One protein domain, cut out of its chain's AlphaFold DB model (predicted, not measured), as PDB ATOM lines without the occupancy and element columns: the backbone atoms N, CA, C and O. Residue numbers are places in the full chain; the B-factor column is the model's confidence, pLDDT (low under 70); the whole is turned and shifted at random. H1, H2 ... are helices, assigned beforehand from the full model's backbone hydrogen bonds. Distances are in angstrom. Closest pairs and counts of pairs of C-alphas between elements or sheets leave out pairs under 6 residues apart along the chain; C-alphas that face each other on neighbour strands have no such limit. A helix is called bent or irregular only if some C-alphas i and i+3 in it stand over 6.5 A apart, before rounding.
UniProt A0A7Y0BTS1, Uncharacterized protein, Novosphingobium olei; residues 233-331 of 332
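AT A GLANCE: This is residues 233 to 331 of the 332 residues of an uncharacterized protein of Novosphingobium olei (UniProt A0A7Y0BTS1). Look first at the longest helix, H2: after it the chain folds back as a hairpin into H3, the core of the domain. H4 and H5 pack on the side of H3 away from H2, while H6 and H7 cross H3 on a third side, where short H1 packs on it too. The printed part has 99 residues with seven named helices, H1 to H7 in chain order, and no named strand; the class is all helix, its packing mostly crossed. It is compact, with a radius of gyration of the C-alphas of 12.8 A, and spans 35 by 28 by 20 A.

HOW THE PARTS SIT: Start at H2, residues 243 to 259; it forms a hairpin with H3, residues 266 to 278, opposite ways at a shallow tilt of 19 degrees, closest at C-alphas 257 and 267, 6.9 A. H3 is the hub, touching six helices. H7, residues 317 to 325, touches it about perpendicular at 75 degrees, with C-alphas 266 and 319 closest at 4.9 A. H6, residues 305 to 312, touches H3 about perpendicular at 76 degrees, C-alphas 273 and 308 being closest at 6.7 A. H1, residues 234 to 238, touches H3, closest at C-alphas 238 and 274, 5.7 A. H4, residues 287 to 297, touches H3 at a steep tilt of 61 degrees, opposite ways, closest at C-alphas 276 and 294, 5.5 A. H5, residues 300 to 303, touches H3, closest at C-alphas 269 and 302, 5.3 A. Every O i to N i+4 pair is within hydrogen-bond range in H1, H2, H3, H6 and H7, and 5 of 7 in H4; H5 is too short for one.

IN THESE COORDINATES: Find C-alpha 243 at (1.095, -31.970, 32.046); H2 runs 24.3 A from there. H3 spans 18.2 A and H4 15.2 A; H4 is only just irregular, C-alphas 289 and 292 being 6.7 A apart. H7 ends at C-alpha 325, (14.135, -30.557, 52.321).

THE WHOLE: The C-alphas of Lys 259 and Lys 289 are farthest apart, 36.2 A. The printed part has no cut and no long link; pLDDT is under 70 at residues 261 to 264 and 329.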
ATOM      1  N   THR A 233      14.110 -27.977  40.178       82.75
ATOM      2  CA  THR A 233      14.076 -26.579  40.585       82.75
ATOM      3  C   THR A 233      12.730 -25.971  40.213       82.75
ATOM      4  O   THR A 233      11.935 -26.567  39.474       82.75
ATOM      5  N   ALA A 234      12.480 -24.739  40.652       84.38
ATOM      6  CA  ALA A 234      11.343 -23.954  40.182       84.38
ATOM      7  C   ALA A 234      11.276 -23.920  38.646       84.38
ATOM      8  O   ALA A 234      10.233 -24.211  38.061       84.38
ATOM      9  N   ARG A 235      12.415 -23.657  37.990       85.44
ATOM     10  CA  ARG A 235      12.525 -23.616  36.525       85.44
ATOM     11  C   ARG A 235      12.103 -24.934  35.885       85.44
ATOM     12  O   ARG A 235      11.340 -24.928  34.929       85.44
ATOM     13  N   SER A 236      12.569 -26.064  36.416       84.44
ATOM     14  CA  SER A 236      12.232 -27.361  35.825       84.44
ATOM     15  C   SER A 236      10.762 -27.725  35.965       84.44
ATOM     16  O   SER A 236      10.235 -28.401  35.094       84.44
ATOM     17  N   LEU A 237      10.110 -27.291  37.047       86.94
ATOM     18  CA  LEU A 237       8.669 -27.477  37.216       86.94
ATOM     19  C   LEU A 237       7.879 -26.584  36.253       86.94
ATOM     20  O   LEU A 237       6.863 -27.019  35.721       86.94
ATOM     21  N   ILE A 238       8.355 -25.361  35.995       87.44
ATOM     22  CA  ILE A 238       7.763 -24.448  35.002       87.44
ATOM     23  C   ILE A 238       7.864 -25.047  33.592       87.44
ATOM     24  O   ILE A 238       6.871 -25.077  32.866       87.44
ATOM     25  N   ASP A 239       9.044 -25.559  33.233       86.12
ATOM     26  CA  ASP A 239       9.355 -26.085  31.898       86.12
ATOM     27  C   ASP A 239       8.883 -27.539  31.667       86.12
ATOM     28  O   ASP A 239       9.105 -28.084  30.585       86.12
ATOM     29  N   GLU A 240       8.252 -28.194  32.650       85.81
ATOM     30  CA  GLU A 240       7.766 -29.575  32.512       85.81
ATOM     31  C   GLU A 240       6.747 -29.674  31.362       85.81
ATOM     32  O   GLU A 240       5.693 -29.027  31.381       85.81
ATOM     33  N   VAL A 241       7.071 -30.484  30.349       83.56
ATOM     34  CA  VAL A 241       6.264 -30.623  29.124       83.56
ATOM     35  C   VAL A 241       5.062 -31.542  29.352       83.56
ATOM     36  O   VAL A 241       3.981 -31.289  28.820       83.56
ATOM     37  N   ASP A 242       5.249 -32.595  30.150       84.94
ATOM     38  CA  ASP A 242       4.209 -33.563  30.494       84.94
ATOM     39  C   ASP A 242       3.282 -32.981  31.571       84.94
ATOM     40  O   ASP A 242       3.635 -32.881  32.748       84.94
ATOM     41  N   GLU A 243       2.076 -32.588  31.155       85.56
ATOM     42  CA  GLU A 243       1.095 -31.970  32.046       85.56
ATOM     43  C   GLU A 243       0.630 -32.924  33.151       85.56
ATOM     44  O   GLU A 243       0.432 -32.495  34.285       85.56
ATOM     45  N   VAL A 244       0.499 -34.223  32.865       87.44
ATOM     46  CA  VAL A 244       0.063 -35.207  33.867       87.44
ATOM     47  C   VAL A 244       1.127 -35.332  34.953       87.44
ATOM     48  O   VAL A 244       0.816 -35.246  36.144       87.44
ATOM     49  N   ARG A 245       2.392 -35.459  34.544       85.31
ATOM     50  CA  ARG A 245       3.535 -35.517  35.460       85.31
ATOM     51  C   ARG A 245       3.672 -34.237  36.279       85.31
ATOM     52  O   ARG A 245       3.885 -34.309  37.488       85.31
ATOM     53  N   TYR A 246       3.506 -33.074  35.652       89.62
ATOM     54  CA  TYR A 246       3.507 -31.794  36.356       89.62
ATOM     55  C   TYR A 246       2.452 -31.762  37.471       89.62
ATOM     56  O   TYR A 246       2.784 -31.469  38.622       89.62
ATOM     57  N   GLN A 247       1.197 -32.101  37.155       90.50
ATOM     58  CA  GLN A 247       0.101 -32.055  38.127       90.50
ATOM     59  C   GLN A 247       0.337 -33.027  39.290       90.50
ATOM     60  O   GLN A 247       0.141 -32.659  40.450       90.50
ATOM     61  N   GLN A 248       0.834 -34.236  39.007       90.62
ATOM     62  CA  GLN A 248       1.203 -35.216  40.034       90.62
ATOM     63  C   GLN A 248       2.300 -34.684  40.966       90.62
ATOM     64  O   GLN A 248       2.177 -34.790  42.189       90.62
ATOM     65  N   ARG A 249       3.350 -34.063  40.413       89.88
ATOM     66  CA  ARG A 249       4.454 -33.482  41.193       89.88
ATOM     67  C   ARG A 249       3.990 -32.326  42.064       89.88
ATOM     68  O   ARG A 249       4.305 -32.297  43.250       89.88
ATOM     69  N   VAL A 250       3.214 -31.394  41.512       91.25
ATOM     70  CA  VAL A 250       2.686 -30.251  42.270       91.25
ATOM     71  C   VAL A 250       1.753 -30.710  43.391       91.25
ATOM     72  O   VAL A 250       1.874 -30.222  44.517       91.25
ATOM     73  N   ALA A 251       0.864 -31.670  43.121       91.12
ATOM     74  CA  ALA A 251      -0.022 -32.242  44.133       91.12
ATOM     75  C   ALA A 251       0.769 -32.911  45.269       91.12
ATOM     76  O   ALA A 251       0.513 -32.632  46.441       91.12
ATOM     77  N   TRP A 252       1.783 -33.713  44.932       91.69
ATOM     78  CA  TRP A 252       2.652 -34.343  45.923       91.69
ATOM     79  C   TRP A 252       3.431 -33.308  46.749       91.69
ATOM     80  O   TRP A 252       3.456 -33.396  47.975       91.69
ATOM     81  N   ILE A 253       4.014 -32.277  46.118       90.38
ATOM     82  CA  ILE A 253       4.767 -31.223  46.829       90.38
ATOM     83  C   ILE A 253       3.851 -30.498  47.822       90.38
ATOM     84  O   ILE A 253       4.250 -30.257  48.962       90.38
ATOM     85  N   ARG A 254       2.608 -30.191  47.425       89.19
ATOM     86  CA  ARG A 254       1.599 -29.597  48.316       89.19
ATOM     87  C   ARG A 254       1.268 -30.491  49.497       89.19
ATOM     88  O   ARG A 254       1.234 -30.013  50.629       89.19
ATOM     89  N   GLU A 255       1.022 -31.771  49.238       88.88
ATOM     90  CA  GLU A 255       0.695 -32.740  50.279       88.88
ATOM     91  C   GLU A 255       1.831 -32.839  51.307       88.88
ATOM     92  O   GLU A 255       1.593 -32.772  52.515       88.88
ATOM     93  N   GLN A 256       3.080 -32.923  50.843       87.38
ATOM     94  CA  GLN A 256       4.253 -32.981  51.717       87.38
ATOM     95  C   GLN A 256       4.472 -31.677  52.490       87.38
ATOM     96  O   GLN A 256       4.783 -31.717  53.684       87.38
ATOM     97  N   ALA A 257       4.269 -30.521  51.849       82.88
ATOM     98  CA  ALA A 257       4.341 -29.221  52.511       82.88
ATOM     99  C   ALA A 257       3.296 -29.103  53.633       82.88
ATOM    100  O   ALA A 257       3.611 -28.623  54.724       82.88
ATOM    101  N   HIS A 258       2.075 -29.596  53.393       83.31
ATOM    102  CA  HIS A 258       1.005 -29.619  54.388       83.31
ATOM    103  C   HIS A 258       1.337 -30.553  55.561       83.31
ATOM    104  O   HIS A 258       1.311 -30.120  56.713       83.31
ATOM    105  N   LYS A 259       1.743 -31.802  55.281       82.25
ATOM    106  CA  LYS A 259       2.107 -32.801  56.305       82.25
ATOM    107  C   LYS A 259       3.221 -32.337  57.241       82.25
ATOM    108  O   LYS A 259       3.228 -32.695  58.413       82.25
ATOM    109  N   ARG A 260       4.173 -31.547  56.740       73.38
ATOM    110  CA  ARG A 260       5.340 -31.086  57.509       73.38
ATOM    111  C   ARG A 260       5.115 -29.775  58.263       73.38
ATOM    112  O   ARG A 260       6.074 -29.222  58.794       73.38
ATOM    113  N   GLY A 261       3.891 -29.238  58.271       66.75
ATOM    114  CA  GLY A 261       3.616 -27.916  58.845       66.75
ATOM    115  C   GLY A 261       4.335 -26.773  58.113       66.75
ATOM    116  O   GLY A 261       4.365 -25.650  58.602       66.75
ATOM    117  N   GLN A 262       4.897 -27.039  56.928       59.81
ATOM    118  CA  GLN A 262       5.561 -26.057  56.062       59.81
ATOM    119  C   GLN A 262       4.569 -25.333  55.136       59.81
ATOM    120  O   GLN A 262       4.972 -24.606  54.228       59.81
ATOM    121  N   GLY A 263       3.266 -25.516  55.369       53.16
ATOM    122  CA  GLY A 263       2.169 -25.049  54.521       53.16
ATOM    123  C   GLY A 263       2.021 -23.530  54.361       53.16
ATOM    124  O   GLY A 263       1.112 -23.100  53.656       53.16
ATOM    125  N   THR A 264       2.882 -22.701  54.954       53.03
ATOM    126  CA  THR A 264       2.729 -21.230  54.951       53.03
ATOM    127  C   THR A 264       3.963 -20.446  54.500       53.03
ATOM    128  O   THR A 264       3.974 -19.224  54.598       53.03
ATOM    129  N   GLY A 265       4.996 -21.115  53.984       77.56
ATOM    130  CA  GLY A 265       6.265 -20.467  53.656       77.56
ATOM    131  C   GLY A 265       6.615 -20.432  52.156       77.56
ATOM    132  O   GLY A 265       5.745 -20.259  51.299       77.56
ATOM    133  N   PRO A 266       7.900 -20.641  51.819       81.56
ATOM    134  CA  PRO A 266       8.414 -20.565  50.451       81.56
ATOM    135  C   PRO A 266       7.800 -21.564  49.461       81.56
ATOM    136  O   PRO A 266       7.643 -21.217  48.295       81.56
ATOM    137  N   LEU A 267       7.424 -22.777  49.896       86.62
ATOM    138  CA  LEU A 267       6.835 -23.798  49.010       86.62
ATOM    139  C   LEU A 267       5.467 -23.374  48.476       86.62
ATOM    140  O   LEU A 267       5.240 -23.437  47.274       86.62
ATOM    141  N   THR A 268       4.573 -22.897  49.343       85.62
ATOM    142  CA  THR A 268       3.227 -22.465  48.942       85.62
ATOM    143  C   THR A 268       3.294 -21.254  48.011       85.62
ATOM    144  O   THR A 268       2.662 -21.252  46.955       85.62
ATOM    145  N   SER A 269       4.099 -20.244  48.362       86.75
ATOM    146  CA  SER A 269       4.308 -19.066  47.512       86.75
ATOM    147  C   SER A 269       4.981 -19.421  46.186       86.75
ATOM    148  O   SER A 269       4.565 -18.926  45.141       86.75
ATOM    149  N   GLY A 270       5.983 -20.299  46.208       88.56
ATOM    150  CA  GLY A 270       6.680 -20.738  45.006       88.56
ATOM    151  C   GLY A 270       5.785 -21.542  44.063       88.56
ATOM    152  O   GLY A 270       5.770 -21.266  42.867       88.56
ATOM    153  N   LEU A 271       4.976 -22.468  44.584       90.50
ATOM    154  CA  LEU A 271       4.009 -23.220  43.779       90.50
ATOM    155  C   LEU A 271       2.956 -22.304  43.143       90.50
ATOM    156  O   LEU A 271       2.654 -22.478  41.967       90.50
ATOM    157  N   ALA A 272       2.465 -21.291  43.864       89.50
ATOM    158  CA  ALA A 272       1.544 -20.307  43.293       89.50
ATOM    159  C   ALA A 272       2.177 -19.533  42.120       89.50
ATOM    160  O   ALA A 272       1.525 -19.302  41.104       89.50
ATOM    161  N   ILE A 273       3.461 -19.166  42.232       90.38
ATOM    162  CA  ILE A 273       4.209 -18.517  41.144       90.38
ATOM    163  C   ILE A 273       4.349 -19.456  39.937       90.38
ATOM    164  O   ILE A 273       4.122 -19.026  38.807       90.38
ATOM    165  N   ILE A 274       4.700 -20.726  40.162       91.50
ATOM    166  CA  ILE A 274       4.856 -21.731  39.097       91.50
ATOM    167  C   ILE A 274       3.531 -21.931  38.348       91.50
ATOM    168  O   ILE A 274       3.509 -21.917  37.119       91.50
ATOM    169  N   GLU A 275       2.418 -22.048  39.070       91.31
ATOM    170  CA  GLU A 275       1.091 -22.182  38.464       91.31
ATOM    171  C   GLU A 275       0.680 -20.945  37.671       91.31
ATOM    172  O   GLU A 275       0.172 -21.078  36.559       91.31
ATOM    173  N   ALA A 276       0.956 -19.745  38.189       90.00
ATOM    174  CA  ALA A 276       0.700 -18.505  37.465       90.00
ATOM    175  C   ALA A 276       1.530 -18.411  36.169       90.00
ATOM    176  O   ALA A 276       1.030 -17.938  35.152       90.00
ATOM    177  N   MET A 277       2.775 -18.900  36.171       89.38
ATOM    178  CA  MET A 277       3.628 -18.943  34.972       89.38
ATOM    179  C   MET A 277       3.173 -19.975  33.935       89.38
ATOM    180  O   MET A 277       3.379 -19.764  32.742       89.38
ATOM    181  N   ARG A 278       2.566 -21.084  34.372       89.69
ATOM    182  CA  ARG A 278       2.038 -22.126  33.474       89.69
ATOM    183  C   ARG A 278       0.584 -21.881  33.055       89.69
ATOM    184  O   ARG A 278       0.051 -22.663  32.267       89.69
ATOM    185  N   HIS A 279      -0.046 -20.805  33.535       87.50
ATOM    186  CA  HIS A 279      -1.421 -20.458  33.183       87.50
ATOM    187  C   HIS A 279      -1.576 -20.289  31.657       87.50
ATOM    188  O   HIS A 279      -0.704 -19.672  31.033       87.50
ATOM    189  N   PRO A 280      -2.666 -20.785  31.037       84.75
ATOM    190  CA  PRO A 280      -2.879 -20.697  29.588       84.75
ATOM    191  C   PRO A 280      -2.716 -19.285  29.014       84.75
ATOM    192  O   PRO A 280      -2.113 -19.127  27.959       84.75
ATOM    193  N   ASP A 281      -3.165 -18.264  29.750       83.88
ATOM    194  CA  ASP A 281      -3.090 -16.851  29.340       83.88
ATOM    195  C   ASP A 281      -1.665 -16.286  29.287       83.88
ATOM    196  O   ASP A 281      -1.432 -15.218  28.731       83.88
ATOM    197  N   VAL A 282      -0.710 -16.979  29.903       86.31
ATOM    198  CA  VAL A 282       0.690 -16.558  30.024       86.31
ATOM    199  C   VAL A 282       1.610 -17.470  29.208       86.31
ATOM    200  O   VAL A 282       2.685 -17.063  28.756       86.31
ATOM    201  N   ARG A 283       1.182 -18.715  28.987       79.00
ATOM    202  CA  ARG A 283       1.948 -19.756  28.309       79.00
ATOM    203  C   ARG A 283       2.317 -19.328  26.884       79.00
ATOM    204  O   ARG A 283       1.464 -18.992  26.073       79.00
ATOM    205  N   GLY A 284       3.614 -19.365  26.569       77.31
ATOM    206  CA  GLY A 284       4.144 -18.994  25.249       77.31
ATOM    207  C   GLY A 284       4.413 -17.496  25.057       77.31
ATOM    208  O   GLY A 284       4.961 -17.111  24.024       77.31
ATOM    209  N   MET A 285       4.097 -16.647  26.040       86.25
ATOM    210  CA  MET A 285       4.482 -15.236  26.004       86.25
ATOM    211  C   MET A 285       5.929 -15.034  26.480       86.25
ATOM    212  O   MET A 285       6.389 -15.730  27.389       86.25
ATOM    213  N   PRO A 286       6.655 -14.037  25.939       86.88
ATOM    214  CA  PRO A 286       7.916 -13.600  26.523       86.88
ATOM    215  C   PRO A 286       7.721 -13.186  27.983       86.88
ATOM    216  O   PRO A 286       6.774 -12.467  28.311       86.88
ATOM    217  N   PHE A 287       8.653 -13.585  28.847       86.50
ATOM    218  CA  PHE A 287       8.557 -13.375  30.293       86.50
ATOM    219  C   PHE A 287       8.320 -11.906  30.695       86.50
ATOM    220  O   PHE A 287       7.553 -11.621  31.611       86.50
ATOM    221  N   THR A 288       8.895 -10.958  29.952       86.69
ATOM    222  CA  THR A 288       8.696  -9.514  30.161       86.69
ATOM    223  C   THR A 288       7.241  -9.070  29.991       86.69
ATOM    224  O   THR A 288       6.793  -8.175  30.703       86.69
ATOM    225  N   LYS A 289       6.483  -9.703  29.086       87.31
ATOM    226  CA  LYS A 289       5.050  -9.431  28.867       87.31
ATOM    227  C   LYS A 289       4.153 -10.225  29.819       87.31
ATOM    228  O   LYS A 289       3.103  -9.737  30.216       87.31
ATOM    229  N   ALA A 290       4.592 -11.420  30.203       87.12
ATOM    230  CA  ALA A 290       3.928 -12.294  31.166       87.12
ATOM    231  C   ALA A 290       3.931 -11.733  32.600       87.12
ATOM    232  O   ALA A 290       2.960 -11.893  33.338       87.12
ATOM    233  N   MET A 291       5.019 -11.063  32.993       88.44
ATOM    234  CA  MET A 291       5.248 -10.542  34.344       88.44
ATOM    235  C   MET A 291       4.061  -9.765  34.952       88.44
ATOM    236  O   MET A 291       3.635 -10.125  36.052       88.44
ATOM    237  N   PRO A 292       3.492  -8.729  34.302       87.94
ATOM    238  CA  PRO A 292       2.365  -7.989  34.875       87.94
ATOM    239  C   PRO A 292       1.117  -8.859  35.081       87.94
ATOM    240  O   PRO A 292       0.416  -8.677  36.073       87.94
ATOM    241  N   ILE A 293       0.868  -9.831  34.194       87.44
ATOM    242  CA  ILE A 293      -0.276 -10.751  34.286       87.44
ATOM    243  C   ILE A 293      -0.092 -11.690  35.483       87.44
ATOM    244  O   ILE A 293      -0.983 -11.813  36.319       87.44
ATOM    245  N   ILE A 294       1.100 -12.276  35.622       87.81
ATOM    246  CA  ILE A 294       1.462 -13.133  36.760       87.81
ATOM    247  C   ILE A 294       1.287 -12.369  38.079       87.81
ATOM    248  O   ILE A 294       0.663 -12.866  39.017       87.81
ATOM    249  N   ARG A 295       1.791 -11.131  38.153       88.94
ATOM    250  CA  ARG A 295       1.689 -10.288  39.354       88.94
ATOM    251  C   ARG A 295       0.249  -9.960  39.738       88.94
ATOM    252  O   ARG A 295      -0.025  -9.857  40.928       88.94
ATOM    253  N   ALA A 296      -0.650  -9.805  38.767       86.25
ATOM    254  CA  ALA A 296      -2.054  -9.486  39.028       86.25
ATOM    255  C   ALA A 296      -2.815 -10.634  39.718       86.25
ATOM    256  O   ALA A 296      -3.768 -10.381  40.452       86.25
ATOM    257  N   VAL A 297      -2.392 -11.884  39.503       85.81
ATOM    258  CA  VAL A 297      -3.044 -13.081  40.065       85.81
ATOM    259  C   VAL A 297      -2.446 -13.479  41.423       85.81
ATOM    260  O   VAL A 297      -3.116 -14.099  42.253       85.81
ATOM    261  N   LEU A 298      -1.194 -13.100  41.687       86.81
ATOM    262  CA  LEU A 298      -0.492 -13.420  42.929       86.81
ATOM    263  C   LEU A 298      -0.839 -12.445  44.065       86.81
ATOM    264  O   LEU A 298      -1.051 -11.253  43.860       86.81
ATOM    265  N   LYS A 299      -0.851 -12.950  45.304       77.88
ATOM    266  CA  LYS A 299      -1.112 -12.163  46.522       77.88
ATOM    267  C   LYS A 299       0.100 -12.160  47.456       77.88
ATOM    268  O   LYS A 299       0.836 -13.143  47.541       77.88
ATOM    269  N   GLY A 300       0.266 -11.071  48.208       78.12
ATOM    270  CA  GLY A 300       1.280 -10.960  49.261       78.12
ATOM    271  C   GLY A 300       2.725 -11.002  48.731       78.12
ATOM    272  O   GLY A 300       2.977 -10.514  47.629       78.12
ATOM    273  N   PRO A 301       3.691 -11.570  49.483       71.56
ATOM    274  CA  PRO A 301       5.108 -11.552  49.107       71.56
ATOM    275  C   PRO A 301       5.393 -12.272  47.780       71.56
ATOM    276  O   PRO A 301       6.319 -11.886  47.072       71.56
ATOM    277  N   ALA A 302       4.558 -13.238  47.378       77.62
ATOM    278  CA  ALA A 302       4.680 -13.937  46.097       77.62
ATOM    279  C   ALA A 302       4.527 -13.011  44.871       77.62
ATOM    280  O   ALA A 302       5.063 -13.319  43.813       77.62
ATOM    281  N   ALA A 303       3.850 -11.863  45.009       80.50
ATOM    282  CA  ALA A 303       3.686 -10.876  43.936       80.50
ATOM    283  C   ALA A 303       4.931  -9.988  43.710       80.50
ATOM    284  O   ALA A 303       4.922  -9.106  42.844       80.50
ATOM    285  N   SER A 304       5.997 -10.191  44.495       86.25
ATOM    286  CA  SER A 304       7.267  -9.480  44.344       86.25
ATOM    287  C   SER A 304       7.956  -9.859  43.036       86.25
ATOM    288  O   SER A 304       8.303 -11.019  42.810       86.25
ATOM    289  N   GLU A 305       8.240  -8.859  42.205       87.12
ATOM    290  CA  GLU A 305       8.937  -9.034  40.927       87.12
ATOM    291  C   GLU A 305      10.311  -9.697  41.097       87.12
ATOM    292  O   GLU A 305      10.689 -10.568  40.319       87.12
ATOM    293  N   SER A 306      11.032  -9.358  42.171       86.94
ATOM    294  CA  SER A 306      12.318  -9.985  42.499       86.94
ATOM    295  C   SER A 306      12.177 -11.489  42.746       86.94
ATOM    296  O   SER A 306      12.987 -12.275  42.253       86.94
ATOM    297  N   ILE A 307      11.131 -11.912  43.465       87.94
ATOM    298  CA  ILE A 307      10.880 -13.332  43.745       87.94
ATOM    299  C   ILE A 307      10.455 -14.054  42.465       87.94
ATOM    300  O   ILE A 307      10.996 -15.114  42.163       87.94
ATOM    301  N   ILE A 308       9.568 -13.456  41.667       89.38
ATOM    302  CA  ILE A 308       9.118 -14.019  40.385       89.38
ATOM    303  C   ILE A 308      10.304 -14.185  39.417       89.38
ATOM    304  O   ILE A 308      10.447 -15.243  38.806       89.38
ATOM    305  N   ASN A 309      11.214 -13.207  39.336       89.56
ATOM    306  CA  ASN A 309      12.447 -13.295  38.542       89.56
ATOM    307  C   ASN A 309      13.376 -14.425  39.021       89.56
ATOM    308  O   ASN A 309      13.916 -15.187  38.212       89.56
ATOM    309  N   LYS A 310      13.557 -14.565  40.339       89.25
ATOM    310  CA  LYS A 310      14.371 -15.642  40.924       89.25
ATOM    311  C   LYS A 310      13.749 -17.021  40.689       89.25
ATOM    312  O   LYS A 310      14.468 -17.954  40.357       89.25
ATOM    313  N   MET A 311      12.427 -17.141  40.784       89.25
ATOM    314  CA  MET A 311      11.698 -18.373  40.467       89.25
ATOM    315  C   MET A 311      11.812 -18.735  38.984       89.25
ATOM    316  O   MET A 311      12.165 -19.864  38.656       89.25
ATOM    317  N   HIS A 312      11.608 -17.765  38.087       87.94
ATOM    318  CA  HIS A 312      11.733 -17.965  36.641       87.94
ATOM    319  C   HIS A 312      13.146 -18.387  36.226       87.94
ATOM    320  O   HIS A 312      13.298 -19.124  35.256       87.94
ATOM    321  N   SER A 313      14.178 -17.935  36.941       84.12
ATOM    322  CA  SER A 313      15.572 -18.338  36.706       84.12
ATOM    323  C   SER A 313      15.989 -19.611  37.454       84.12
ATOM    324  O   SER A 313      17.095 -20.091  37.233       84.12
ATOM    325  N   GLY A 314      15.134 -20.179  38.317       81.50
ATOM    326  CA  GLY A 314      15.476 -21.342  39.149       81.50
ATOM    327  C   GLY A 314      16.477 -21.041  40.272       81.50
ATOM    328  O   GLY A 314      17.094 -21.955  40.807       81.50
ATOM    329  N   ASN A 315      16.648 -19.766  40.627       83.88
ATOM    330  CA  ASN A 315      17.651 -19.271  41.571       83.88
ATOM    331  C   ASN A 315      17.009 -18.621  42.805       83.88
ATOM    332  O   ASN A 315      17.516 -17.619  43.311       83.88
ATOM    333  N   TYR A 316      15.877 -19.143  43.289       85.19
ATOM    334  CA  TYR A 316      15.248 -18.653  44.516       85.19
ATOM    335  C   TYR A 316      15.617 -19.550  45.711       85.19
ATOM    336  O   TYR A 316      14.989 -20.591  45.902       85.19
ATOM    337  N   PRO A 317      16.614 -19.177  46.543       82.56
ATOM    338  CA  PRO A 317      17.211 -20.103  47.509       82.56
ATOM    339  C   PRO A 317      16.221 -20.633  48.544       82.56
ATOM    340  O   PRO A 317      16.338 -21.779  48.963       82.56
ATOM    341  N   GLU A 318      15.247 -19.818  48.946       84.50
ATOM    342  CA  GLU A 318      14.242 -20.185  49.946       84.50
ATOM    343  C   GLU A 318      13.326 -21.307  49.445       84.50
ATOM    344  O   GLU A 318      13.095 -22.278  50.165       84.50
ATOM    345  N   PHE A 319      12.854 -21.213  48.198       86.94
ATOM    346  CA  PHE A 319      12.063 -22.273  47.577       86.94
ATOM    347  C   PHE A 319      12.905 -23.516  47.313       86.94
ATOM    348  O   PHE A 319      12.498 -24.601  47.709       86.94
ATOM    349  N   GLU A 320      14.090 -23.367  46.713       84.69
ATOM    350  CA  GLU A 320      14.965 -24.504  46.401       84.69
ATOM    351  C   GLU A 320      15.368 -25.261  47.675       84.69
ATOM    352  O   GLU A 320      15.312 -26.487  47.735       84.69
ATOM    353  N   THR A 321      15.711 -24.545  48.751       82.50
ATOM    354  CA  THR A 321      16.047 -25.163  50.043       82.50
ATOM    355  C   THR A 321      14.852 -25.906  50.629       82.50
ATOM    356  O   THR A 321      15.009 -27.025  51.116       82.50
ATOM    357  N   ALA A 322      13.657 -25.316  50.567       84.56
ATOM    358  CA  ALA A 322      12.452 -25.958  51.076       84.56
ATOM    359  C   ALA A 322      12.045 -27.176  50.227       84.56
ATOM    360  O   ALA A 322      11.686 -28.211  50.785       84.56
ATOM    361  N   LEU A 323      12.176 -27.099  48.900       86.19
ATOM    362  CA  LEU A 323      11.915 -28.201  47.974       86.19
ATOM    363  C   LEU A 323      12.869 -29.369  48.232       86.19
ATOM    364  O   LEU A 323      12.431 -30.506  48.379       86.19
ATOM    365  N   HIS A 324      14.163 -29.092  48.373       81.00
ATOM    366  CA  HIS A 324      15.167 -30.118  48.657       81.00
ATOM    367  C   HIS A 324      15.146 -30.642  50.096       81.00
ATOM    368  O   HIS A 324      15.793 -31.650  50.382       81.00
ATOM    369  N   ALA A 325      14.409 -29.997  51.004       80.94
ATOM    370  CA  ALA A 325      14.135 -30.557  52.321       80.94
ATOM    371  C   ALA A 325      13.088 -31.684  52.263       80.94
ATOM    372  O   ALA A 325      13.041 -32.508  53.179       80.94
ATOM    373  N   LEU A 326      12.247 -31.734  51.221       81.88
ATOM    374  CA  LEU A 326      11.243 -32.783  51.025       81.88
ATOM    375  C   LEU A 326      11.898 -34.147  50.733       81.88
ATOM    376  O   LEU A 326      13.043 -34.197  50.274       81.88
ATOM    377  N   PRO A 327      11.195 -35.271  50.976       75.88
ATOM    378  CA  PRO A 327      11.702 -36.596  50.643       75.88
ATOM    379  C   PRO A 327      11.546 -36.817  49.133       75.88
ATOM    380  O   PRO A 327      10.680 -37.555  48.680       75.88
ATOM    381  N   LEU A 328      12.358 -36.114  48.334       78.62
ATOM    382  CA  LEU A 328      12.258 -36.090  46.867       78.62
ATOM    383  C   LEU A 328      12.390 -37.480  46.226       78.62
ATOM    384  O   LEU A 328      12.046 -37.654  45.068       78.62
ATOM    385  N   GLU A 329      12.851 -38.479  46.971       67.62
ATOM    386  CA  GLU A 329      12.859 -39.883  46.566       67.62
ATOM    387  C   GLU A 329      11.467 -40.500  46.354       67.62
ATOM    388  O   GLU A 329      11.374 -41.490  45.633       67.62
ATOM    389  N   ASP A 330      10.398 -39.896  46.880       74.75
ATOM    390  CA  ASP A 330       9.013 -40.352  46.673       74.75
ATOM    391  C   ASP A 330       8.214 -39.442  45.718       74.75
ATOM    392  O   ASP A 330       7.021 -39.662  45.510       74.75
ATOM    393  N   LEU A 331       8.843 -38.408  45.145       80.31
ATOM    394  CA  LEU A 331       8.188 -37.495  44.202       80.31
ATOM    395  C   LEU A 331       7.841 -38.245  42.899       80.31
ATOM    396  O   LEU A 331       8.747 -38.846  42.341       80.31
TER     397      LEU A 331